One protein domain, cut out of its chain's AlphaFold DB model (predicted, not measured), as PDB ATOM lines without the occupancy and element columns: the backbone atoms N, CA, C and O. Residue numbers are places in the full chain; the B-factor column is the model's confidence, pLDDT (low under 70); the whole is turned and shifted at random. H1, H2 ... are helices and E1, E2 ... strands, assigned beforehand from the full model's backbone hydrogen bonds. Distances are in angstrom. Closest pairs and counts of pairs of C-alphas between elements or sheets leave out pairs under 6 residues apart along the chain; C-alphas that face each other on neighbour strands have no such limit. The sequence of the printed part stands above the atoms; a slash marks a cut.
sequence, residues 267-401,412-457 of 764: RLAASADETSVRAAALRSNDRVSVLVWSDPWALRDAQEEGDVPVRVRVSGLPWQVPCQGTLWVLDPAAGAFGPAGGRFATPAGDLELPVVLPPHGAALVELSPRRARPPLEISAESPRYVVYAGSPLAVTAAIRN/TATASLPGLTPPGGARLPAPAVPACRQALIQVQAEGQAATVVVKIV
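This is residues 267 to 401 and 412 to 457 of the 764 residues of the protein "Carb-bd_dom_fam9 domain-containing protein" of Chthonomonadales bacterium (UniProt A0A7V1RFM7). Two strand-built lobes stand side by side: in the larger, one strongly twisted sheet wraps round into a flattened, nearly closed barrel of E1 to E5 and E7 to E9, and E15 of the smaller lobe covers the gap between E7 and E8. The smaller lobe is a curled sheet, E11 E15 E14 E13, mixed, with the antiparallel pair E10 and E12 packed on it through E10; H1 is at one end of the barrel and E6 is outside it. The 181 printed residues, with fifteen named strands and one named helix, H1 between E3 and E4, are mostly strand. The whole is compact, with a radius of gyration of the C-alphas of 16.2 A and spans of 42 by 41 by 26 A.

E1, residues 267 to 272, E2, 277 to 283, and E3, 288 to 294, form two hairpins and a meander, each strand the antiparallel neighbour of the one before; N 268 and O 281 are 2.9 A apart, N 280 and O 291 2.8 A. H1, residues 296 to 302, is only just not on this branched sheet, with 4 pairs of C-alphas within 10 A; 1 of its 3 O i to N i+4 pairs and 3 of its 4 O i to N i+3 pairs are within hydrogen-bond range. E4, 308 to 315, has antiparallel E1 on one side, N 271 to O 313 2.9 A, and E8, 351 to 357, on the other, N 310 to O 355 2.8 A. E5, 323 to 331, has E6, 336 to 339, its hairpin partner, and E7, 344 to 346, on one side, N 325 to O 344 2.8 A. E9, 362 to 369, has antiparallel E3 on one side, N 290 to O 365 2.8 A, and antiparallel E5 on the other side, N 326 to O 366 2.8 A. E10, 376 to 381, pairs with E12, 396 to 401, N 379 to O 398 2.9 A. E13, 412 to 415, E14, 437 to 445, and E15, 448 to 457, form a second meander, N 414 to O 442 and N 441 to O 452 both 2.8 A; E11, 386 to 388, is parallel to E15, N 387 to O 455 2.8 A. This sheet and the branched one form a sandwich, two sheets face to face, their planes 35 degrees apart. The closest C-alphas of E7 and E15, Ala 345 and Ala 449, are 5.7 A apart; those of E10 and E15, Ser 379 and Ala 450, 5.0 A.

C-alpha 267 is at (198.644, 245.812, 229.237). E5 measures 25.1 A, E14 25.9 A and E15 29.0 A, ending at C-alpha 457, (229.370, 241.034, 241.195).

The farthest C-alphas, Arg 300 and Pro 375, are 47.6 A apart. Residues 402 to 411 are not printed, a gap of 16.6 A. The link E13 to E14 is long. Mean pLDDT of the printed part is 72.6; 62 residues are under 70, among them 331 to 350 and 416 to 438.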
ATOM      1  N   ARG A 267     197.821 247.006 229.005       91.75
ATOM      2  CA  ARG A 267     198.644 245.812 229.237       91.75
ATOM      3  C   ARG A 267     198.907 245.037 227.944       91.75
ATOM      4  O   ARG A 267     197.978 244.778 227.178       91.75
ATOM      5  N   LEU A 268     200.170 244.678 227.729       91.94
ATOM      6  CA  LEU A 268     200.630 243.731 226.714       91.94
ATOM      7  C   LEU A 268     200.934 242.374 227.363       91.94
ATOM      8  O   LEU A 268     201.075 242.278 228.585       91.94
ATOM      9  N   ALA A 269     201.043 241.328 226.546       92.00
ATOM     10  CA  ALA A 269     201.508 240.032 227.023       92.00
ATOM     11  C   ALA A 269     203.016 240.105 227.301       92.00
ATOM     12  O   ALA A 269     203.786 240.516 226.432       92.00
ATOM     13  N   ALA A 270     203.420 239.719 228.509       92.75
ATOM     14  CA  ALA A 270     204.815 239.629 228.911       92.75
ATOM     15  C   ALA A 270     205.035 238.395 229.792       92.75
ATOM     16  O   ALA A 270     204.171 238.065 230.607       92.75
ATOM     17  N   SER A 271     206.177 237.732 229.637       89.50
ATOM     18  CA  SER A 271     206.564 236.556 230.426       89.50
ATOM     19  C   SER A 271     208.073 236.520 230.655       89.50
ATOM     20  O   SER A 271     208.831 236.897 229.764       89.50
ATOM     21  N   ALA A 272     208.493 236.021 231.813       87.94
ATOM     22  CA  ALA A 272     209.868 235.618 232.093       87.94
ATOM     23  C   ALA A 272     210.001 234.094 231.913       87.94
ATOM     24  O   ALA A 272     209.015 233.377 232.094       87.94
ATOM     25  N   ASP A 273     211.184 233.609 231.538       83.62
ATOM     26  CA  ASP A 273     211.502 232.174 231.491       83.62
ATOM     27  C   ASP A 273     211.856 231.578 232.864       83.62
ATOM     28  O   ASP A 273     211.909 230.358 232.991       83.62
ATOM     29  N   GLU A 274     211.994 232.421 233.890       83.81
ATOM     30  CA  GLU A 274     212.323 232.030 235.262       83.81
ATOM     31  C   GLU A 274     211.136 232.194 236.213       83.81
ATOM     32  O   GLU A 274     210.427 233.204 236.196       83.81
ATOM     33  N   THR A 275     210.915 231.193 237.069       82.62
ATOM     34  CA  THR A 275     209.723 231.136 237.940       82.62
ATOM     35  C   THR A 275     209.767 232.129 239.101       82.62
ATOM     36  O   THR A 275     208.715 232.615 239.527       82.62
ATOM     37  N   SER A 276     210.974 232.475 239.559       84.25
ATOM     38  CA  SER A 276     211.245 233.468 240.601       84.25
ATOM     39  C   SER A 276     211.116 234.915 240.112       84.25
ATOM     40  O   SER A 276     211.200 235.854 240.907       84.25
ATOM     41  N   VAL A 277     210.866 235.119 238.812       89.00
ATOM     42  CA  VAL A 277     210.832 236.437 238.177       89.00
ATOM     43  C   VAL A 277     209.489 236.709 237.511       89.00
ATOM     44  O   VAL A 277     208.840 235.853 236.911       89.00
ATOM     45  N   ARG A 278     209.049 237.960 237.617       92.00
ATOM     46  CA  ARG A 278     207.812 238.457 237.019       92.00
ATOM     47  C   ARG A 278     208.119 239.529 235.990       92.00
ATOM     48  O   ARG A 278     209.105 240.258 236.099       92.00
ATOM     49  N   ALA A 279     207.237 239.640 235.001       93.38
ATOM     50  CA  ALA A 279     207.304 240.662 233.970       93.38
ATOM     51  C   ALA A 279     205.923 241.282 233.723       93.38
ATOM     52  O   ALA A 279     204.903 240.593 233.704       93.38
ATOM     53  N   ALA A 280     205.891 242.592 233.496       94.25
ATOM     54  CA  ALA A 280     204.693 243.331 233.118       94.25
ATOM     55  C   ALA A 280     205.034 244.357 232.037       94.25
ATOM     56  O   ALA A 280     205.957 245.151 232.199       94.25
ATOM     57  N   ALA A 281     204.264 244.375 230.948       93.88
ATOM     58  CA  ALA A 281     204.427 245.345 229.874       93.88
ATOM     59  C   ALA A 281     203.170 246.210 229.724       93.88
ATOM     60  O   ALA A 281     202.059 245.685 229.616       93.88
ATOM     61  N   LEU A 282     203.344 247.530 229.697       93.69
ATOM     62  CA  LEU A 282     202.289 248.504 229.419       93.69
ATOM     63  C   LEU A 282     202.644 249.321 228.178       93.69
ATOM     64  O   LEU A 282     203.801 249.670 227.955       93.69
ATOM     65  N   ARG A 283     201.632 249.627 227.371       91.69
ATOM     66  CA  ARG A 283     201.749 250.388 226.131       91.69
ATOM     67  C   ARG A 283     200.964 251.692 226.221       91.69
ATOM     68  O   ARG A 283     199.736 251.660 226.340       91.69
ATOM     69  N   SER A 284     201.659 252.804 226.012       89.50
ATOM     70  CA  SER A 284     201.082 254.102 225.669       89.50
ATOM     71  C   SER A 284     201.082 254.312 224.140       89.50
ATOM     72  O   SER A 284     201.320 253.384 223.359       89.50
ATOM     73  N   ASN A 285     200.774 255.526 223.673       80.25
ATOM     74  CA  ASN A 285     200.729 255.825 222.239       80.25
ATOM     75  C   ASN A 285     202.105 255.709 221.558       80.25
ATOM     76  O   ASN A 285     202.190 255.245 220.420       80.25
ATOM     77  N   ASP A 286     203.171 256.104 222.248       82.75
ATOM     78  CA  ASP A 286     204.530 256.243 221.716       82.75
ATOM     79  C   ASP A 286     205.600 255.492 222.527       82.75
ATOM     80  O   ASP A 286     206.755 255.429 222.096       82.75
ATOM     81  N   ARG A 287     205.217 254.877 223.655       90.19
ATOM     82  CA  ARG A 287     206.115 254.146 224.552       90.19
ATOM     83  C   ARG A 287     205.563 252.770 224.928       90.19
ATOM     84  O   ARG A 287     204.358 252.580 225.086       90.19
ATOM     85  N   VAL A 288     206.465 251.811 225.109       91.50
ATOM     86  CA  VAL A 288     206.188 250.545 225.796       91.50
ATOM     87  C   VAL A 288     207.120 250.452 226.994       91.50
ATOM     88  O   VAL A 288     208.331 250.556 226.839       91.50
ATOM     89  N   SER A 289     206.554 250.272 228.178       92.94
ATOM     90  CA  SER A 289     207.276 250.133 229.439       92.94
ATOM     91  C   SER A 289     207.218 248.674 229.883       92.94
ATOM     92  O   SER A 289     206.124 248.142 230.059       92.94
ATOM     93  N   VAL A 290     208.370 248.033 230.064       92.31
ATOM     94  CA  VAL A 290     208.515 246.628 230.467       92.31
ATOM     95  C   VAL A 290     209.192 246.581 231.830       92.31
ATOM     96  O   VAL A 290     210.383 246.855 231.939       92.31
ATOM     97  N   LEU A 291     208.429 246.274 232.872       93.81
ATOM     98  CA  LEU A 291     208.931 246.063 234.225       93.81
ATOM     99  C   LEU A 291     209.244 244.585 234.424       93.81
ATOM    100  O   LEU A 291     208.432 243.731 234.072       93.81
ATOM    101  N   VAL A 292     210.397 244.303 235.017       91.88
ATOM    102  CA  VAL A 292     210.877 242.963 235.353       91.88
ATOM    103  C   VAL A 292     211.378 242.998 236.789       91.88
ATOM    104  O   VAL A 292     212.130 243.906 237.140       91.88
ATOM    105  N   TRP A 293     210.963 242.064 237.636       92.56
ATOM    106  CA  TRP A 293     211.389 242.046 239.035       92.56
ATOM    107  C   TRP A 293     211.397 240.637 239.613       92.56
ATOM    108  O   TRP A 293     210.615 239.782 239.192       92.56
ATOM    109  N   SER A 294     212.272 240.417 240.590       88.88
ATOM    110  CA  SER A 294     212.322 239.173 241.356       88.88
ATOM    111  C   SER A 294     211.192 239.172 242.383       88.88
ATOM    112  O   SER A 294     211.088 240.097 243.189       88.88
ATOM    113  N   ASP A 295     210.329 238.162 242.350       86.75
ATOM    114  CA  ASP A 295     209.192 238.036 243.262       86.75
ATOM    115  C   ASP A 295     209.677 237.466 244.604       86.75
ATOM    116  O   ASP A 295     210.141 236.323 244.650       86.75
ATOM    117  N   PRO A 296     209.597 238.233 245.712       82.81
ATOM    118  CA  PRO A 296     210.148 237.807 246.994       82.81
ATOM    119  C   PRO A 296     209.480 236.543 247.538       82.81
ATOM    120  O   PRO A 296     210.100 235.832 248.323       82.81
ATOM    121  N   TRP A 297     208.244 236.249 247.131       80.88
ATOM    122  CA  TRP A 297     207.540 235.045 247.568       80.88
ATOM    123  C   TRP A 297     207.956 233.826 246.752       80.88
ATOM    124  O   TRP A 297     208.203 232.775 247.332       80.88
ATOM    125  N   ALA A 298     208.148 233.979 245.442       79.31
ATOM    126  CA  ALA A 298     208.673 232.903 244.605       79.31
ATOM    127  C   ALA A 298     210.139 232.560 244.942       79.31
ATOM    128  O   ALA A 298     210.529 231.397 244.891       79.31
ATOM    129  N   LEU A 299     210.942 233.552 245.353       76.75
ATOM    130  CA  LEU A 299     212.321 233.334 245.809       76.75
ATOM    131  C   LEU A 299     212.416 232.473 247.079       76.75
ATOM    132  O   LEU A 299     213.364 231.701 247.210       76.75
ATOM    133  N   ARG A 300     211.445 232.575 248.001       72.44
ATOM    134  CA  ARG A 300     211.400 231.728 249.210       72.44
ATOM    135  C   ARG A 300     211.279 230.247 248.854       72.44
ATOM    136  O   ARG A 300     211.917 229.417 249.495       72.44
ATOM    137  N   ASP A 301     210.498 229.940 247.823       63.28
ATOM    138  CA  ASP A 301     210.244 228.569 247.382       63.28
ATOM    139  C   ASP A 301     211.382 228.013 246.512       63.28
ATOM    140  O   ASP A 301     211.651 226.813 246.534       63.28
ATOM    141  N   ALA A 302     212.064 228.877 245.755       55.78
ATOM    142  CA  ALA A 302     213.043 228.468 244.750       55.78
ATOM    143  C   ALA A 302     214.412 228.032 245.319       55.78
ATOM    144  O   ALA A 302     215.191 227.420 244.594       55.78
ATOM    145  N   GLN A 303     214.726 228.329 246.591       51.56
ATOM    146  CA  GLN A 303     216.073 228.148 247.179       51.56
ATOM    147  C   GLN A 303     217.203 228.752 246.314       51.56
ATOM    148  O   GLN A 303     218.346 228.295 246.335       51.56
ATOM    149  N   GLU A 304     216.885 229.781 245.528       51.06
ATOM    150  CA  GLU A 304     217.823 230.426 244.615       51.06
ATOM    151  C   GLU A 304     218.674 231.446 245.378       51.06
ATOM    152  O   GLU A 304     218.246 232.562 245.675       51.06
ATOM    153  N   GLU A 305     219.914 231.068 245.686       50.41
ATOM    154  CA  GLU A 305     220.925 231.983 246.214       50.41
ATOM    155  C   GLU A 305     221.737 232.586 245.062       50.41
ATOM    156  O   GLU A 305     222.749 232.038 244.626       50.41
ATOM    157  N   GLY A 306     221.300 233.737 244.549       62.31
ATOM    158  CA  GLY A 306     222.118 234.539 243.642       62.31
ATOM    159  C   GLY A 306     221.364 235.217 242.510       62.31
ATOM    160  O   GLY A 306     220.146 235.348 242.509       62.31
ATOM    161  N   ASP A 307     222.141 235.715 241.556       66.44
ATOM    162  CA  ASP A 307     221.641 236.486 240.427       66.44
ATOM    163  C   ASP A 307     221.028 235.583 239.367       66.44
ATOM    164  O   ASP A 307     221.683 234.659 238.883       66.44
ATOM    165  N   VAL A 308     219.810 235.910 238.947       66.25
ATOM    166  CA  VAL A 308     219.063 235.130 237.966       66.25
ATOM    167  C   VAL A 308     219.168 235.821 236.599       66.25
ATOM    168  O   VAL A 308     218.709 236.961 236.447       66.25
ATOM    169  N   PRO A 309     219.813 235.200 235.593       68.12
ATOM    170  CA  PRO A 309     219.708 235.642 234.211       68.12
ATOM    171  C   PRO A 309     218.341 235.232 233.657       68.12
ATOM    172  O   PRO A 309     217.995 234.060 233.660       68.12
ATOM    173  N   VAL A 310     217.580 236.197 233.155       73.94
ATOM    174  CA  VAL A 310     216.197 236.007 232.713       73.94
ATOM    175  C   VAL A 310     216.049 236.510 231.290       73.94
ATOM    176  O   VAL A 310     216.541 237.588 230.938       73.94
ATOM    177  N   ARG A 311     215.305 235.771 230.476       78.94
ATOM    178  CA  ARG A 311     214.771 236.252 229.208       78.94
ATOM    179  C   ARG A 311     213.327 236.662 229.378       78.94
ATOM    180  O   ARG A 311     212.440 235.860 229.664       78.94
ATOM    181  N   VAL A 312     213.078 237.939 229.127       83.31
ATOM    182  CA  VAL A 312     211.728 238.488 229.144       83.31
ATOM    183  C   VAL A 312     211.207 238.587 227.730       83.31
ATOM    184  O   VAL A 312     211.764 239.318 226.915       83.31
ATOM    185  N   ARG A 313     210.115 237.880 227.457       86.00
ATOM    186  CA  ARG A 313     209.384 237.964 226.197       86.00
ATOM    187  C   ARG A 313     208.239 238.949 226.320       86.00
ATOM    188  O   ARG A 313     207.453 238.857 227.258       86.00
ATOM    189  N   VAL A 314     208.132 239.865 225.364       87.12
ATOM    190  CA  VAL A 314     207.012 240.804 225.230       87.12
ATOM    191  C   VAL A 314     206.401 240.642 223.850       87.12
ATOM    192  O   VAL A 314     207.085 240.835 222.844       87.12
ATOM    193  N   SER A 315     205.105 240.339 223.818       86.69
ATOM    194  CA  SER A 315     204.361 240.118 222.580       86.69
ATOM    195  C   SER A 315     203.329 241.207 222.312       86.69
ATOM    196  O   SER A 315     202.765 241.813 223.227       86.69
ATOM    197  N   GLY A 316     203.049 241.436 221.028       82.31
ATOM    198  CA  GLY A 316     202.044 242.416 220.599       82.31
ATOM    199  C   GLY A 316     202.556 243.858 220.599       82.31
ATOM    200  O   GLY A 316     201.784 244.802 220.808       82.31
ATOM    201  N   LEU A 317     203.859 244.037 220.361       82.56
ATOM    202  CA  LEU A 317     204.436 245.357 220.145       82.56
ATOM    203  C   LEU A 317     203.799 246.021 218.910       82.56
ATOM    204  O   LEU A 317     203.615 245.380 217.874       82.56
ATOM    205  N   PRO A 318     203.448 247.316 218.983       75.00
ATOM    206  CA  PRO A 318     202.748 247.993 217.889       75.00
ATOM    207  C   PRO A 318     203.615 248.323 216.685       75.00
ATOM    208  O   PRO A 318     203.103 248.778 215.662       75.00
ATOM    209  N   TRP A 319     204.926 248.178 216.829       78.12
ATOM    210  CA  TRP A 319     205.889 248.688 215.878       78.12
ATOM    211  C   TRP A 319     206.496 247.545 215.068       78.12
ATOM    212  O   TRP A 319     207.069 246.605 215.604       78.12
ATOM    213  N   GLN A 320     206.399 247.680 213.747       72.19
ATOM    214  CA  GLN A 320     207.034 246.813 212.742       72.19
ATOM    215  C   GLN A 320     208.413 247.361 212.317       72.19
ATOM    216  O   GLN A 320     208.901 247.115 211.211       72.19
ATOM    217  N   VAL A 321     209.005 248.200 213.168       66.62
ATOM    218  CA  VAL A 321     210.297 248.864 212.971       66.62
ATOM    219  C   VAL A 321     211.151 248.663 214.222       66.62
ATOM    220  O   VAL A 321     210.583 248.461 215.298       66.62
ATOM    221  N   PRO A 322     212.491 248.725 214.110       69.19
ATOM    222  CA  PRO A 322     213.369 248.688 215.273       69.19
ATOM    223  C   PRO A 322     212.971 249.737 216.314       69.19
ATOM    224  O   PRO A 322     212.477 250.809 215.955       69.19
ATOM    225  N   CYS A 323     213.212 249.466 217.594       74.94
ATOM    226  CA  CYS A 323     212.932 250.408 218.681       74.94
ATOM    227  C   CYS A 323     214.230 250.910 219.320       74.94
ATOM    228  O   CYS A 323     215.294 250.331 219.108       74.94
ATOM    229  N   GLN A 324     214.149 252.002 220.081       76.06
ATOM    230  CA  GLN A 324     215.186 252.441 221.015       76.06
ATOM    231  C   GLN A 324     214.691 252.264 222.459       76.06
ATOM    232  O   GLN A 324     213.536 252.586 222.745       76.06
ATOM    233  N   GLY A 325     215.553 251.779 223.349       77.25
ATOM    234  CA  GLY A 325     215.254 251.474 224.747       77.25
ATOM    235  C   GLY A 325     216.041 252.325 225.744       77.25
ATOM    236  O   GLY A 325     217.162 252.729 225.450       77.25
ATOM    237  N   THR A 326     215.470 252.589 226.920       79.19
ATOM    238  CA  THR A 326     216.155 253.138 228.109       79.19
ATOM    239  C   THR A 326     215.960 252.181 229.282       79.19
ATOM    240  O   THR A 326     214.842 251.713 229.490       79.19
ATOM    241  N   LEU A 327     217.027 251.883 230.030       78.06
ATOM    242  CA  LEU A 327     217.008 250.949 231.162       78.06
ATOM    243  C   LEU A 327     217.120 251.694 232.501       78.06
ATOM    244  O   LEU A 327     218.083 252.425 232.747       78.06
ATOM    245  N   TRP A 328     216.159 251.442 233.382       79.31
ATOM    246  CA  TRP A 328     216.132 251.873 234.778       79.31
ATOM    247  C   TRP A 328     216.308 250.654 235.674       79.31
ATOM    248  O   TRP A 328     215.695 249.620 235.415       79.31
ATOM    249  N   VAL A 329     217.119 250.767 236.723       75.75
ATOM    250  CA  VAL A 329     217.437 249.636 237.603       75.75
ATOM    251  C   VAL A 329     217.249 250.049 239.052       75.75
ATOM    252  O   VAL A 329     217.638 251.146 239.452       75.75
ATOM    253  N   LEU A 330     216.650 249.146 239.818       75.81
ATOM    254  CA  LEU A 330     216.641 249.135 241.269       75.81
ATOM    255  C   LEU A 330     217.575 248.006 241.717       75.81
ATOM    256  O   LEU A 330     217.196 246.834 241.665       75.81
ATOM    257  N   ASP A 331     218.805 248.367 242.099       68.56
ATOM    258  CA  ASP A 331     219.792 247.401 242.588       68.56
ATOM    259  C   ASP A 331     219.779 247.347 244.132       68.56
ATOM    260  O   ASP A 331     220.093 248.356 244.776       68.56
ATOM    261  N   PRO A 332     219.451 246.191 244.737       61.53
ATOM    262  CA  PRO A 332     219.437 245.984 246.182       61.53
ATOM    263  C   PRO A 332     220.780 246.262 246.867       61.53
ATOM    264  O   PRO A 332     220.788 246.680 248.020       61.53
ATOM    265  N   ALA A 333     221.912 246.052 246.185       53.19
ATOM    266  CA  ALA A 333     223.238 246.171 246.793       53.19
ATOM    267  C   ALA A 333     223.762 247.616 246.833       53.19
ATOM    268  O   ALA A 333     224.644 247.931 247.628       53.19
ATOM    269  N   ALA A 334     223.248 248.495 245.968       49.97
ATOM    270  CA  ALA A 334     223.750 249.861 245.824       49.97
ATOM    271  C   ALA A 334     222.859 250.921 246.489       49.97
ATOM    272  O   ALA A 334     223.259 252.083 246.531       49.97
ATOM    273  N   GLY A 335     221.643 250.562 246.931       49.38
ATOM    274  CA  GLY A 335     220.647 251.520 247.439       49.38
ATOM    275  C   GLY A 335     220.285 252.627 246.437       49.38
ATOM    276  O   GLY A 335     219.678 253.627 246.803       49.38
ATOM    277  N   ALA A 336     220.688 252.479 245.173       53.31
ATOM    278  CA  ALA A 336     220.689 253.539 244.182       53.31
ATOM    279  C   ALA A 336     219.587 253.315 243.145       53.31
ATOM    280  O   ALA A 336     219.468 252.239 242.557       53.31
ATOM    281  N   PHE A 337     218.828 254.376 242.870       55.59
ATOM    282  CA  PHE A 337     217.896 254.467 241.752       55.59
ATOM    283  C   PHE A 337     218.401 255.480 240.740       55.59
ATOM    284  O   PHE A 337     218.571 256.664 241.039       55.59
ATOM    285  N   GLY A 338     218.578 255.029 239.508       52.62
ATOM    286  CA  GLY A 338     218.940 255.895 238.401       52.62
ATOM    287  C   GLY A 338     218.850 255.166 237.066       52.62
ATOM    288  O   GLY A 338     218.734 253.938 237.034       52.62
ATOM    289  N   PRO A 339     218.884 255.904 235.943       49.12
ATOM    290  CA  PRO A 339     219.097 255.282 234.646       49.12
ATOM    291  C   PRO A 339     220.462 254.583 234.681       49.12
ATOM    292  O   PRO A 339     221.489 255.230 234.876       49.12
ATOM    293  N   ALA A 340     220.483 253.260 234.518       52.31
ATOM    294  CA  ALA A 340     221.732 252.498 234.537       52.31
ATOM    295  C   ALA A 340     222.462 252.538 233.182       52.31
ATOM    296  O   ALA A 340     223.592 252.062 233.076       52.31
ATOM    297  N   GLY A 341     221.856 253.108 232.131       53.78
ATOM    298  CA  GLY A 341     222.476 253.115 230.810       53.78
ATOM    299  C   GLY A 341     221.784 253.944 229.731       53.78
ATOM    300  O   GLY A 341     220.660 254.420 229.886       53.78
ATOM    301  N   GLY A 342     222.520 254.119 228.628       52.09
ATOM    302  CA  GLY A 342     222.137 254.878 227.439       52.09
ATOM    303  C   GLY A 342     221.124 254.173 226.531       52.09
ATOM    304  O   GLY A 342     220.598 253.107 226.841       52.09
ATOM    305  N   ARG A 343     220.840 254.794 225.380       58.28
ATOM    306  CA  ARG A 343     219.870 254.273 224.409       58.28
ATOM    307  C   ARG A 343     220.414 253.028 223.711       58.28
ATOM    308  O   ARG A 343     221.496 253.095 223.133       58.28
ATOM    309  N   PHE A 344     219.660 251.933 223.705       60.03
ATOM    310  CA  PHE A 344     219.977 250.719 222.937       60.03
ATOM    311  C   PHE A 344     218.943 250.477 221.839       60.03
ATOM    312  O   PHE A 344     217.816 250.936 221.981       60.03
ATOM    313  N   ALA A 345     219.299 249.795 220.746       61.94
ATOM    314  CA  ALA A 345     218.331 249.426 219.713       61.94
ATOM    315  C   ALA A 345     217.841 247.983 219.901       61.94
ATOM    316  O   ALA A 345     218.596 247.124 220.353       61.94
ATOM    317  N   THR A 346     216.583 247.720 219.545       64.25
ATOM    318  CA  THR A 346     215.984 246.375 219.563       64.25
ATOM    319  C   THR A 346     215.397 246.022 218.192       64.25
ATOM    320  O   THR A 346     214.996 246.938 217.459       64.25
ATOM    321  N   PRO A 347     215.318 244.726 217.825       60.31
ATOM    322  CA  PRO A 347     214.664 244.285 216.593       60.31
ATOM    323  C   PRO A 347     213.166 244.641 216.563       60.31
ATOM    324  O   PRO A 347     212.580 245.034 217.574       60.31
ATOM    325  N   ALA A 348     212.564 244.558 215.373       59.25
ATOM    326  CA  ALA A 348     211.133 244.779 215.165       59.25
ATOM    327  C   ALA A 348     210.303 243.555 215.594       59.25
ATOM    328  O   ALA A 348     210.759 242.425 215.432       59.25
ATOM    329  N   GLY A 349     209.059 243.774 216.035       65.69
ATOM    330  CA  GLY A 349     208.155 242.697 216.462       65.69
ATOM    331  C   GLY A 349     208.343 242.293 217.924       65.69
ATOM    332  O   GLY A 349     208.801 243.107 218.720       65.69
ATOM    333  N   ASP A 350     207.931 241.070 218.273       69.19
ATOM    334  CA  ASP A 350     208.057 240.511 219.625       69.19
ATOM    335  C   ASP A 350     209.507 240.582 220.124       69.19
ATOM    336  O   ASP A 350     210.462 240.368 219.375       69.19
ATOM    337  N   LEU A 351     209.662 240.910 221.402       71.00
ATOM    338  CA  LEU A 351     210.948 241.264 221.982       71.00
ATOM    339  C   LEU A 351     211.364 240.248 223.037       71.00
ATOM    340  O   LEU A 351     210.590 239.975 223.947       71.00
ATOM    341  N   GLU A 352     212.605 239.771 222.953       72.19
ATOM    342  CA  GLU A 352     213.271 239.009 224.010       72.19
ATOM    343  C   GLU A 352     214.382 239.882 224.623       72.19
ATOM    344  O   GLU A 352     215.320 240.283 223.933       72.19
ATOM    345  N   LEU A 353     214.244 240.240 225.902       72.12
ATOM    346  CA  LEU A 353     215.204 241.056 226.647       72.12
ATOM    347  C   LEU A 353     216.003 240.170 227.609       72.12
ATOM    348  O   LEU A 353     215.395 239.618 228.529       72.12
ATOM    349  N   PRO A 354     217.337 240.064 227.461       67.94
ATOM    350  CA  PRO A 354     218.177 239.491 228.499       67.94
ATOM    351  C   PRO A 354     218.326 240.503 229.643       67.94
ATOM    352  O   PRO A 354     218.831 241.611 229.449       67.94
ATOM    353  N   VAL A 355     217.877 240.130 230.838       74.31
ATOM    354  CA  VAL A 355     217.991 240.933 232.062       74.31
ATOM    355  C   VAL A 355     218.605 240.061 233.144       74.31
ATOM    356  O   VAL A 355     218.245 238.901 233.278       74.31
ATOM    357  N   VAL A 356     219.521 240.612 233.937       70.81
ATOM    358  CA  VAL A 356     220.030 239.916 235.123       70.81
ATOM    359  C   VAL A 356     219.504 240.606 236.358       70.81
ATOM    360  O   VAL A 356     219.812 241.782 236.590       70.81
ATOM    361  N   LEU A 357     218.738 239.877 237.158       74.88
ATOM    362  CA  LEU A 357     218.172 240.400 238.389       74.88
ATOM    363  C   LEU A 357     218.859 239.765 239.603       74.88
ATOM    364  O   LEU A 357     218.951 238.544 239.680       74.88
ATOM    365  N   PRO A 358     219.346 240.571 240.564       73.50
ATOM    366  CA  PRO A 358     219.668 240.049 241.887       73.50
ATOM    367  C   PRO A 358     218.410 239.538 242.606       73.50
ATOM    368  O   PRO A 358     217.289 239.920 242.236       73.50
ATOM    369  N   PRO A 359     218.575 238.780 243.703       76.94
ATOM    370  CA  PRO A 359     217.502 238.576 244.665       76.94
ATOM    371  C   PRO A 359     216.929 239.933 245.082       76.94
ATOM    372  O   PRO A 359     217.675 240.853 245.417       76.94
ATOM    373  N   HIS A 360     215.608 240.079 245.006       84.06
ATOM    374  CA  HIS A 360     214.897 241.336 245.276       84.06
ATOM    375  C   HIS A 360     215.281 242.534 244.378       84.06
ATOM    376  O   HIS A 360     215.089 243.689 244.761       84.06
ATOM    377  N   GLY A 361     215.808 242.294 243.174       85.62
ATOM    378  CA  GLY A 361     216.048 243.340 242.179       85.62
ATOM    379  C   GLY A 361     214.839 243.650 241.298       85.62
ATOM    380  O   GLY A 361     213.954 242.814 241.104       85.62
ATOM    381  N   ALA A 362     214.832 244.846 240.703       88.69
ATOM    382  CA  ALA A 362     213.868 245.217 239.668       88.69
ATOM    383  C   ALA A 362     214.505 246.072 238.566       88.69
ATOM    384  O   ALA A 362     215.443 246.832 238.802       88.69
ATOM    385  N   ALA A 363     213.969 245.979 237.353       86.25
ATOM    386  CA  ALA A 363     214.389 246.754 236.197       86.25
ATOM    387  C   ALA A 363     213.178 247.189 235.361       86.25
ATOM    388  O   ALA A 363     212.233 246.429 235.176       86.25
ATOM    389  N   LEU A 364     213.218 248.407 234.823       88.56
ATOM    390  CA  LEU A 364     212.226 248.928 233.886       88.56
ATOM    391  C   LEU A 364     212.907 249.294 232.569       88.56
ATOM    392  O   LEU A 364     213.831 250.105 232.538       88.56
ATOM    393  N   VAL A 365     212.404 248.737 231.474       86.81
ATOM    394  CA  VAL A 365     212.829 249.048 230.110       86.81
ATOM    395  C   VAL A 365     211.755 249.872 229.415       86.81
ATOM    396  O   VAL A 365     210.622 249.432 229.264       86.81
ATOM    397  N   GLU A 366     212.111 251.063 228.952       87.81
ATOM    398  CA  GLU A 366     211.219 251.942 228.197       87.81
ATOM    399  C   GLU A 366     211.616 251.980 226.725       87.81
ATOM    400  O   GLU A 366     212.695 252.459 226.384       87.81
ATOM    401  N   LEU A 367     210.731 251.507 225.854       86.69
ATOM    402  CA  LEU A 367     210.929 251.378 224.415       86.69
ATOM    403  C   LEU A 367     210.134 252.440 223.653       86.69
ATOM    404  O   LEU A 367     208.994 252.729 224.004       86.69
ATOM    405  N   SER A 368     210.705 252.961 222.570       84.38
ATOM    406  CA  SER A 368     210.038 253.855 221.610       84.38
ATOM    407  C   SER A 368     210.460 253.520 220.169       84.38
ATOM    408  O   SER A 368     211.577 253.040 219.966       84.38
ATOM    409  N   PRO A 369     209.618 253.748 219.146       78.31
ATOM    410  CA  PRO A 369     209.909 253.327 217.778       78.31
ATOM    411  C   PRO A 369     211.028 254.161 217.151       78.31
ATOM    412  O   PRO A 369     211.079 255.386 217.292       78.31
ATOM    413  N   ARG A 370     211.901 253.510 216.378       71.25
ATOM    414  CA  ARG A 370     212.961 254.157 215.598       71.25
ATOM    415  C   ARG A 370     212.431 254.426 214.183       71.25
ATOM    416  O   ARG A 370     212.002 253.515 213.484       71.25
ATOM    417  N   ARG A 371     212.432 255.692 213.745       61.81
ATOM    418  CA  ARG A 371     211.781 256.128 212.486       61.81
ATOM    419  C   ARG A 371     212.485 255.693 211.184       61.81
ATOM    420  O   ARG A 371     211.909 255.883 210.120       61.81
ATOM    421  N   ALA A 372     213.693 255.123 211.233       59.94
ATOM    422  CA  ALA A 372     214.463 254.733 210.044       59.94
ATOM    423  C   ALA A 372     214.688 253.212 209.984       59.94
ATOM    424  O   ALA A 372     215.010 252.609 211.006       59.94
ATOM    425  N   ARG A 373     214.557 252.608 208.790       59.53
ATOM    426  CA  ARG A 373     214.994 251.228 208.500       59.53
ATOM    427  C   ARG A 373     216.453 251.255 208.028       59.53
ATOM    428  O   ARG A 373     216.708 251.756 206.935       59.53
ATOM    429  N   PRO A 374     217.405 250.781 208.834       62.16
ATOM    430  CA  PRO A 374     218.811 250.806 208.471       62.16
ATOM    431  C   PRO A 374     219.178 249.646 207.529       62.16
ATOM    432  O   PRO A 374     218.518 248.609 207.563       62.16
ATOM    433  N   PRO A 375     220.234 249.788 206.710       69.19
ATOM    434  CA  PRO A 375     220.685 248.759 205.761       69.19
ATOM    435  C   PRO A 375     221.446 247.588 206.421       69.19
ATOM    436  O   PRO A 375     221.969 246.710 205.735       69.19
ATOM    437  N   LEU A 376     221.540 247.586 207.751       74.94
ATOM    438  CA  LEU A 376     222.334 246.662 208.545       74.94
ATOM    439  C   LEU A 376     221.547 246.274 209.800       74.94
ATOM    440  O   LEU A 376     220.967 247.133 210.460       74.94
ATOM    441  N   GLU A 377     221.540 244.990 210.126       74.75
ATOM    442  CA  GLU A 377     221.072 244.450 211.400       74.75
ATOM    443  C   GLU A 377     222.286 244.008 212.220       74.75
ATOM    444  O   GLU A 377     223.220 243.404 211.692       74.75
ATOM    445  N   ILE A 378     222.280 244.317 213.513       75.81
ATOM    446  CA  ILE A 378     223.310 243.889 214.460       75.81
ATOM    447  C   ILE A 378     222.631 243.283 215.686       75.81
ATOM    448  O   ILE A 378     221.664 243.841 216.204       75.81
ATOM    449  N   SER A 379     223.146 242.154 216.155       72.12
ATOM    450  CA  SER A 379     222.805 241.549 217.441       72.12
ATOM    451  C   SER A 379     224.081 241.269 218.228       72.12
ATOM    452  O   SER A 379     225.174 241.203 217.662       72.12
ATOM    453  N   ALA A 380     223.960 241.154 219.547       75.06
ATOM    454  CA  ALA A 380     225.072 240.818 220.419       75.06
ATOM    455  C   ALA A 380     224.594 239.909 221.551       75.06
ATOM    456  O   ALA A 380     223.462 240.035 222.016       75.06
ATOM    457  N   GLU A 381     225.467 239.009 221.985       74.88
ATOM    458  CA  GLU A 381     225.210 238.026 223.031       74.88
ATOM    459  C   GLU A 381     226.454 237.832 223.904       74.88
ATOM    460  O   GLU A 381     227.581 238.109 223.483       74.88
ATOM    461  N   SER A 382     226.263 237.352 225.130       74.88
ATOM    462  CA  SER A 382     227.360 236.921 225.995       74.88
ATOM    463  C   SER A 382     227.110 235.492 226.474       74.88
ATOM    464  O   SER A 382     225.970 235.161 226.799       74.88
ATOM    465  N   PRO A 383     228.151 234.641 226.565       72.44
ATOM    466  CA  PRO A 383     228.011 233.300 227.125       72.44
ATOM    467  C   PRO A 383     227.716 233.316 228.632       72.44
ATOM    468  O   PRO A 383     227.290 232.300 229.176       72.44
ATOM    469  N   ARG A 384     227.976 234.436 229.325       71.44
ATOM    470  CA  ARG A 384     227.681 234.614 230.751       71.44
ATOM    471  C   ARG A 384     227.183 236.024 231.010       71.44
ATOM    472  O   ARG A 384     227.888 236.992 230.754       71.44
ATOM    473  N   TYR A 385     226.002 236.125 231.604       71.50
ATOM    474  CA  TYR A 385     225.425 237.414 231.967       71.50
ATOM    475  C   TYR A 385     225.814 237.869 233.383       71.50
ATOM    476  O   TYR A 385     225.625 239.035 233.699       71.50
ATOM    477  N   VAL A 386     226.420 237.006 234.210       72.19
ATOM    478  CA  VAL A 386     227.006 237.352 235.520       72.19
ATOM    479  C   VAL A 386     228.520 237.149 235.463       72.19
ATOM    480  O   VAL A 386     228.996 236.085 235.059       72.19
ATOM    481  N   VAL A 387     229.286 238.161 235.870       75.31
ATOM    482  CA  VAL A 387     230.752 238.167 235.840       75.31
ATOM    483  C   VAL A 387     231.295 238.675 237.175       75.31
ATOM    484  O   VAL A 387     230.905 239.738 237.647       75.31
ATOM    485  N   TYR A 388     232.220 237.940 237.793       76.12
ATOM    486  CA  TYR A 388     232.916 238.428 238.987       76.12
ATOM    487  C   TYR A 388     233.910 239.519 238.602       76.12
ATOM    488  O   TYR A 388     234.686 239.338 237.659       76.12
ATOM    489  N   ALA A 389     233.923 240.626 239.345       74.31
ATOM    490  CA  ALA A 389     234.918 241.677 239.175       74.31
ATOM    491  C   ALA A 389     236.336 241.067 239.152       74.31
ATOM    492  O   ALA A 389     236.673 240.227 239.985       74.31
ATOM    493  N   GLY A 390     237.139 241.447 238.153       68.62
ATOM    494  CA  GLY A 390     238.462 240.862 237.901       68.62
ATOM    495  C   GLY A 390     238.479 239.622 236.992       68.62
ATOM    496  O   GLY A 390     239.565 239.131 236.685       68.62
ATOM    497  N   SER A 391     237.325 239.132 236.526       72.94
ATOM    498  CA  SER A 391     237.218 238.046 235.532       72.94
ATOM    499  C   SER A 391     237.028 238.602 234.108       72.94
ATOM    500  O   SER A 391     236.498 239.707 233.950       72.94
ATOM    501  N   PRO A 392     237.438 237.876 233.049       71.88
ATOM    502  CA  PRO A 392     237.216 238.303 231.667       71.88
ATOM    503  C   PRO A 392     235.729 238.256 231.273       71.88
ATOM    504  O   PRO A 392     235.002 237.341 231.657       71.88
ATOM    505  N   LEU A 393     235.295 239.216 230.447       75.31
ATOM    506  CA  LEU A 393     233.958 239.272 229.845       75.31
ATOM    507  C   LEU A 393     234.059 239.078 228.325       75.31
ATOM    508  O   LEU A 393     234.727 239.855 227.644       75.31
ATOM    509  N   ALA A 394     233.365 238.069 227.794       77.62
ATOM    510  CA  ALA A 394     233.246 237.833 226.356       77.62
ATOM    511  C   ALA A 394     231.882 238.315 225.837       77.62
ATOM    512  O   ALA A 394     230.853 238.055 226.463       77.62
ATOM    513  N   VAL A 395     231.875 238.988 224.685       77.50
ATOM    514  CA  VAL A 395     230.664 239.391 223.952       77.50
ATOM    515  C   VAL A 395     230.872 239.071 222.476       77.50
ATOM    516  O   VAL A 395     231.882 239.469 221.894       77.50
ATOM    517  N   THR A 396     229.917 238.369 221.877       82.12
ATOM    518  CA  THR A 396     229.896 238.038 220.450       82.12
ATOM    519  C   THR A 396     228.866 238.922 219.763       82.12
ATOM    520  O   THR A 396     227.753 239.055 220.262       82.12
ATOM    521  N   ALA A 397     229.213 239.527 218.625       80.56
ATOM    522  CA  ALA A 397     228.277 240.300 217.813       80.56
ATOM    523  C   ALA A 397     228.066 239.643 216.448       80.56
ATOM    524  O   ALA A 397     229.035 239.317 215.762       80.56
ATOM    525  N   ALA A 398     226.806 239.491 216.040       81.75
ATOM    526  CA  ALA A 398     226.435 239.048 214.704       81.75
ATOM    527  C   ALA A 398     225.929 240.247 213.895       81.75
ATOM    528  O   ALA A 398     225.073 241.006 214.346       81.75
ATOM    529  N   ILE A 399     226.478 240.429 212.695       83.44
ATOM    530  CA  ILE A 399     226.163 241.553 211.810       83.44
ATOM    531  C   ILE A 399     225.630 240.996 210.495       83.44
ATOM    532  O   ILE A 399     226.297 240.197 209.837       83.44
ATOM    533  N   ARG A 400     224.437 241.438 210.098       82.56
ATOM    534  CA  ARG A 400     223.756 241.016 208.876       82.56
ATOM    535  C   ARG A 400     223.490 242.218 207.975       82.56
ATOM    536  O   ARG A 400     222.840 243.176 208.378       82.56
ATOM    537  N   ASN A 401     223.964 242.153 206.735       84.19
ATOM    538  CA  ASN A 401     223.584 243.111 205.697       84.19
ATOM    539  C   ASN A 401     222.182 242.755 205.182       84.19
ATOM    540  O   ASN A 401     221.980 241.650 204.676       84.19
ATOM    541  N   THR A 412     232.497 248.852 216.572       81.06
ATOM    542  CA  THR A 412     233.106 249.331 217.814       81.06
ATOM    543  C   THR A 412     232.299 248.815 218.994       81.06
ATOM    544  O   THR A 412     231.134 248.458 218.845       81.06
ATOM    545  N   ALA A 413     232.900 248.740 220.177       76.62
ATOM    546  CA  ALA A 413     232.166 248.370 221.375       76.62
ATOM    547  C   ALA A 413     232.477 249.339 222.515       76.62
ATOM    548  O   ALA A 413     233.610 249.777 222.682       76.62
ATOM    549  N   THR A 414     231.456 249.687 223.286       73.25
ATOM    550  CA  THR A 414     231.545 250.583 224.438       73.25
ATOM    551  C   THR A 414     230.836 249.948 225.625       73.25
ATOM    552  O   THR A 414     229.926 249.138 225.457       73.25
ATOM    553  N   ALA A 415     231.256 250.292 226.837       71.56
ATOM    554  CA  ALA A 415     230.613 249.841 228.062       71.56
ATOM    555  C   ALA A 415     230.133 251.038 228.885       71.56
ATOM    556  O   ALA A 415     230.790 252.079 228.905       71.56
ATOM    557  N   SER A 416     229.007 250.895 229.589       67.00
ATOM    558  CA  SER A 416     228.495 251.950 230.479       67.00
ATOM    559  C   SER A 416     229.341 252.157 231.739       67.00
ATOM    560  O   SER A 416     229.218 253.198 232.383       67.00
ATOM    561  N   LEU A 417     230.195 251.194 232.103       65.00
ATOM    562  CA  LEU A 417     231.075 251.301 233.264       65.00
ATOM    563  C   LEU A 417     232.485 251.760 232.857       65.00
ATOM    564  O   LEU A 417     233.086 251.156 231.963       65.00
ATOM    565  N   PRO A 418     233.046 252.775 233.542       56.38
ATOM    566  CA  PRO A 418     234.428 253.200 233.340       56.38
ATOM    567  C   PRO A 418     235.414 252.037 233.539       56.38
ATOM    568  O   PRO A 418     235.300 251.284 234.504       56.38
ATOM    569  N   GLY A 419     236.389 251.890 232.637       54.88
ATOM    570  CA  GLY A 419     237.424 250.845 232.713       54.88
ATOM    571  C   GLY A 419     237.110 249.542 231.965       54.88
ATOM    572  O   GLY A 419     238.003 248.717 231.797       54.88
ATOM    573  N   LEU A 420     235.885 249.363 231.454       59.59
ATOM    574  CA  LEU A 420     235.580 248.343 230.445       59.59
ATOM    575  C   LEU A 420     235.793 248.930 229.043       59.59
ATOM    576  O   LEU A 420     234.920 249.610 228.508       59.59
ATOM    577  N   THR A 421     236.943 248.651 228.430       52.47
ATOM    578  CA  THR A 421     237.270 249.097 227.061       52.47
ATOM    579  C   THR A 421     237.441 247.899 226.112       52.47
ATOM    580  O   THR A 421     238.491 247.250 226.104       52.47
ATOM    581  N   PRO A 422     236.426 247.571 225.297       53.72
ATOM    582  CA  PRO A 422     236.572 246.682 224.146       53.72
ATOM    583  C   PRO A 422     236.911 247.479 222.861       53.72
ATOM    584  O   PRO A 422     236.493 248.629 222.748       53.72
ATOM    585  N   PRO A 423     237.620 246.918 221.854       47.75
ATOM    586  CA  PRO A 423     238.326 245.635 221.807       47.75
ATOM    587  C   PRO A 423     239.803 245.783 222.245       47.75
ATOM    588  O   PRO A 423     240.415 246.817 222.005       47.75
ATOM    589  N   GLY A 424     240.404 244.747 222.851       48.84
ATOM    590  CA  GLY A 424     241.854 244.743 223.142       48.84
ATOM    591  C   GLY A 424     242.287 244.479 224.588       48.84
ATOM    592  O   GLY A 424     243.453 244.680 224.905       48.84
ATOM    593  N   GLY A 425     241.399 243.989 225.459       48.88
ATOM    594  CA  GLY A 425     241.809 243.467 226.769       48.88
ATOM    595  C   GLY A 425     241.969 244.516 227.871       48.88
ATOM    596  O   GLY A 425     242.865 244.392 228.703       48.88
ATOM    597  N   ALA A 426     241.090 245.518 227.934       40.53
ATOM    598  CA  ALA A 426     240.958 246.303 229.156       40.53
ATOM    599  C   ALA A 426     240.341 245.428 230.260       40.53
ATOM    600  O   ALA A 426     239.193 244.987 230.163       40.53
ATOM    601  N   ARG A 427     241.129 245.145 231.299       45.62
ATOM    602  CA  ARG A 427     240.635 244.562 232.547       45.62
ATOM    603  C   ARG A 427     239.920 245.666 233.323       45.62
ATOM    604  O   ARG A 427     240.486 246.743 233.490       45.62
ATOM    605  N   LEU A 428     238.726 245.382 233.845       45.19
ATOM    606  CA  LEU A 428     238.216 246.129 234.997       45.19
ATOM    607  C   LEU A 428     239.327 246.128 236.057       45.19
ATOM    608  O   LEU A 428     239.806 245.031 236.370       45.19
ATOM    609  N   PRO A 429     239.769 247.278 236.593       46.56
ATOM    610  CA  PRO A 429     240.673 247.268 237.733       46.56
ATOM    611  C   PRO A 429     240.006 246.455 238.849       46.56
ATOM    612  O   PRO A 429     238.895 246.760 239.291       46.56
ATOM    613  N   ALA A 430     240.633 245.339 239.213       48.12
ATOM    614  CA  ALA A 430     240.172 244.489 240.293       48.12
ATOM    615  C   ALA A 430     240.529 245.187 241.616       48.12
ATOM    616  O   ALA A 430     241.719 245.308 241.873       48.12
ATOM    617  N   PRO A 431     239.575 245.589 242.483       54.16
ATOM    618  CA  PRO A 431     238.120 245.597 242.356       54.16
ATOM    619  C   PRO A 431     237.500 246.889 242.948       54.16
ATOM    620  O   PRO A 431     237.373 247.043 244.159       54.16
ATOM    621  N   ALA A 432     237.015 247.802 242.107       50.44
ATOM    622  CA  ALA A 432     236.291 248.999 242.577       50.44
ATOM    623  C   ALA A 432     234.761 248.805 242.678       50.44
ATOM    624  O   ALA A 432     234.007 249.778 242.666       50.44
ATOM    625  N   VAL A 433     234.275 247.559 242.710       57.19
ATOM    626  CA  VAL A 433     232.838 247.240 242.704       57.19
ATOM    627  C   VAL A 433     232.443 246.692 244.087       57.19
ATOM    628  O   VAL A 433     232.403 245.475 244.256       57.19
ATOM    629  N   PRO A 434     232.190 247.564 245.089       50.94
ATOM    630  CA  PRO A 434     231.858 247.167 246.469       50.94
ATOM    631  C   PRO A 434     230.490 246.482 246.590       50.94
ATOM    632  O   PRO A 434     230.170 245.861 247.596       50.94
ATOM    633  N   ALA A 435     229.662 246.634 245.563       58.25
ATOM    634  CA  ALA A 435     228.293 246.167 245.480       58.25
ATOM    635  C   ALA A 435     228.015 245.787 244.035       58.25
ATOM    636  O   ALA A 435     228.670 246.297 243.128       58.25
ATOM    637  N   CYS A 436     227.036 244.923 243.811       61.38
ATOM    638  CA  CYS A 436     226.712 244.516 242.460       61.38
ATOM    639  C   CYS A 436     226.400 245.711 241.537       61.38
ATOM    640  O   CYS A 436     225.861 246.728 241.969       61.38
ATOM    641  N   ARG A 437     226.787 245.609 240.261       66.81
ATOM    642  CA  ARG A 437     226.530 246.627 239.230       66.81
ATOM    643  C   ARG A 437     226.032 245.967 237.955       66.81
ATOM    644  O   ARG A 437     226.518 244.903 237.591       66.81
ATOM    645  N   GLN A 438     225.140 246.619 237.218       69.19
ATOM    646  CA  GLN A 438     224.877 246.263 235.821       69.19
ATOM    647  C   GLN A 438     225.768 247.088 234.880       69.19
ATOM    648  O   GLN A 438     226.002 248.275 235.108       69.19
ATOM    649  N   ALA A 439     226.252 246.458 233.813       71.75
ATOM    650  CA  ALA A 439     227.023 247.066 232.738       71.75
ATOM    651  C   ALA A 439     226.318 246.812 231.404       71.75
ATOM    652  O   ALA A 439     225.983 245.674 231.074       71.75
ATOM    653  N   LEU A 440     226.113 247.869 230.621       73.06
ATOM    654  CA  LEU A 440     225.614 247.758 229.259       73.06
ATOM    655  C   LEU A 440     226.819 247.736 228.330       73.06
ATOM    656  O   LEU A 440     227.554 248.721 228.274       73.06
ATOM    657  N   ILE A 441     227.003 246.642 227.600       76.12
ATOM    658  CA  ILE A 441     227.985 246.547 226.522       76.12
ATOM    659  C   ILE A 441     227.264 246.832 225.214       76.12
ATOM    660  O   ILE A 441     226.446 246.030 224.766       76.12
ATOM    661  N   GLN A 442     227.543 247.979 224.607       74.19
ATOM    662  CA  GLN A 442     226.994 248.347 223.311       74.19
ATOM    663  C   GLN A 442     227.995 248.019 222.214       74.19
ATOM    664  O   GLN A 442     229.111 248.520 222.241       74.19
ATOM    665  N   VAL A 443     227.586 247.233 221.225       77.50
ATOM    666  CA  VAL A 443     228.350 247.035 219.989       77.50
ATOM    667  C   VAL A 443     227.709 247.891 218.911       77.50
ATOM    668  O   VAL A 443     226.526 247.725 218.636       77.50
ATOM    669  N   GLN A 444     228.457 248.818 218.323       78.69
ATOM    670  CA  GLN A 444     227.972 249.793 217.353       78.69
ATOM    671  C   GLN A 444     228.608 249.571 215.981       78.69
ATOM    672  O   GLN A 444     229.797 249.295 215.886       78.69
ATOM    673  N   ALA A 445     227.831 249.711 214.912       79.69
ATOM    674  CA  ALA A 445     228.301 249.591 213.534       79.69
ATOM    675  C   ALA A 445     227.365 250.359 212.587       79.69
ATOM    676  O   ALA A 445     226.157 250.141 212.633       79.69
ATOM    677  N   GLU A 446     227.891 251.249 211.735       77.19
ATOM    678  CA  GLU A 446     227.103 251.988 210.722       77.19
ATOM    679  C   GLU A 446     225.810 252.641 211.281       77.19
ATOM    680  O   GLU A 446     224.717 252.535 210.721       77.19
ATOM    681  N   GLY A 447     225.904 253.274 212.459       69.69
ATOM    682  CA  GLY A 447     224.767 253.914 213.147       69.69
ATOM    683  C   GLY A 447     223.762 252.947 213.798       69.69
ATOM    684  O   GLY A 447     222.752 253.382 214.371       69.69
ATOM    685  N   GLN A 448     224.020 251.640 213.726       72.12
ATOM    686  CA  GLN A 448     223.316 250.597 214.469       72.12
ATOM    687  C   GLN A 448     224.032 250.252 215.759       72.12
ATOM    688  O   GLN A 448     225.235 250.459 215.875       72.12
ATOM    689  N   ALA A 449     223.278 249.735 216.728       71.31
ATOM    690  CA  ALA A 449     223.814 249.290 217.999       71.31
ATOM    691  C   ALA A 449     223.080 248.031 218.466       71.31
ATOM    692  O   ALA A 449     221.853 248.012 218.468       71.31
ATOM    693  N   ALA A 450     223.819 247.019 218.899       70.75
ATOM    694  CA  ALA A 450     223.307 245.935 219.725       70.75
ATOM    695  C   ALA A 450     223.767 246.159 221.163       70.75
ATOM    696  O   ALA A 450     224.788 246.806 221.398       70.75
ATOM    697  N   THR A 451     223.019 245.670 222.146       71.00
ATOM    698  CA  THR A 451     223.389 245.828 223.556       71.00
ATOM    699  C   THR A 451     223.242 244.516 224.296       71.00
ATOM    700  O   THR A 451     222.213 243.858 224.191       71.00
ATOM    701  N   VAL A 452     224.271 244.175 225.066       72.19
ATOM    702  CA  VAL A 452     224.253 243.088 226.040       72.19
ATOM    703  C   VAL A 452     224.281 243.701 227.431       72.19
ATOM    704  O   VAL A 452     225.120 244.555 227.714       72.19
ATOM    705  N   VAL A 453     223.369 243.271 228.298       71.19
ATOM    706  CA  VAL A 453     223.371 243.650 229.714       71.19
ATOM    707  C   VAL A 453     224.076 242.549 230.492       71.19
ATOM    708  O   VAL A 453     223.655 241.398 230.431       71.19
ATOM    709  N   VAL A 454     225.139 242.887 231.218       72.00
ATOM    710  CA  VAL A 454     225.820 241.955 232.126       72.00
ATOM    711  C   VAL A 454     225.846 242.510 233.542       72.00
ATOM    712  O   VAL A 454     225.864 243.720 233.750       72.00
ATOM    713  N   LYS A 455     225.859 241.627 234.530       71.88
ATOM    714  CA  LYS A 455     225.956 241.939 235.948       71.88
ATOM    715  C   LYS A 455     227.367 241.657 236.433       71.88
ATOM    716  O   LYS A 455     227.906 240.578 236.204       71.88
ATOM    717  N   ILE A 456     227.966 242.639 237.086       73.88
ATOM    718  CA  ILE A 456     229.286 242.560 237.689       73.88
ATOM    719  C   ILE A 456     229.107 242.466 239.195       73.88
ATOM    720  O   ILE A 456     228.665 243.424 239.829       73.88
ATOM    721  N   VAL A 457     229.450 241.311 239.755       71.56
ATOM    722  CA  VAL A 457     229.370 241.034 241.195       71.56
ATOM    723  C   VAL A 457     230.741 241.212 241.859       71.56
ATOM    724  O   VAL A 457     231.765 241.044 241.183       71.56
TER     725      VAL A 457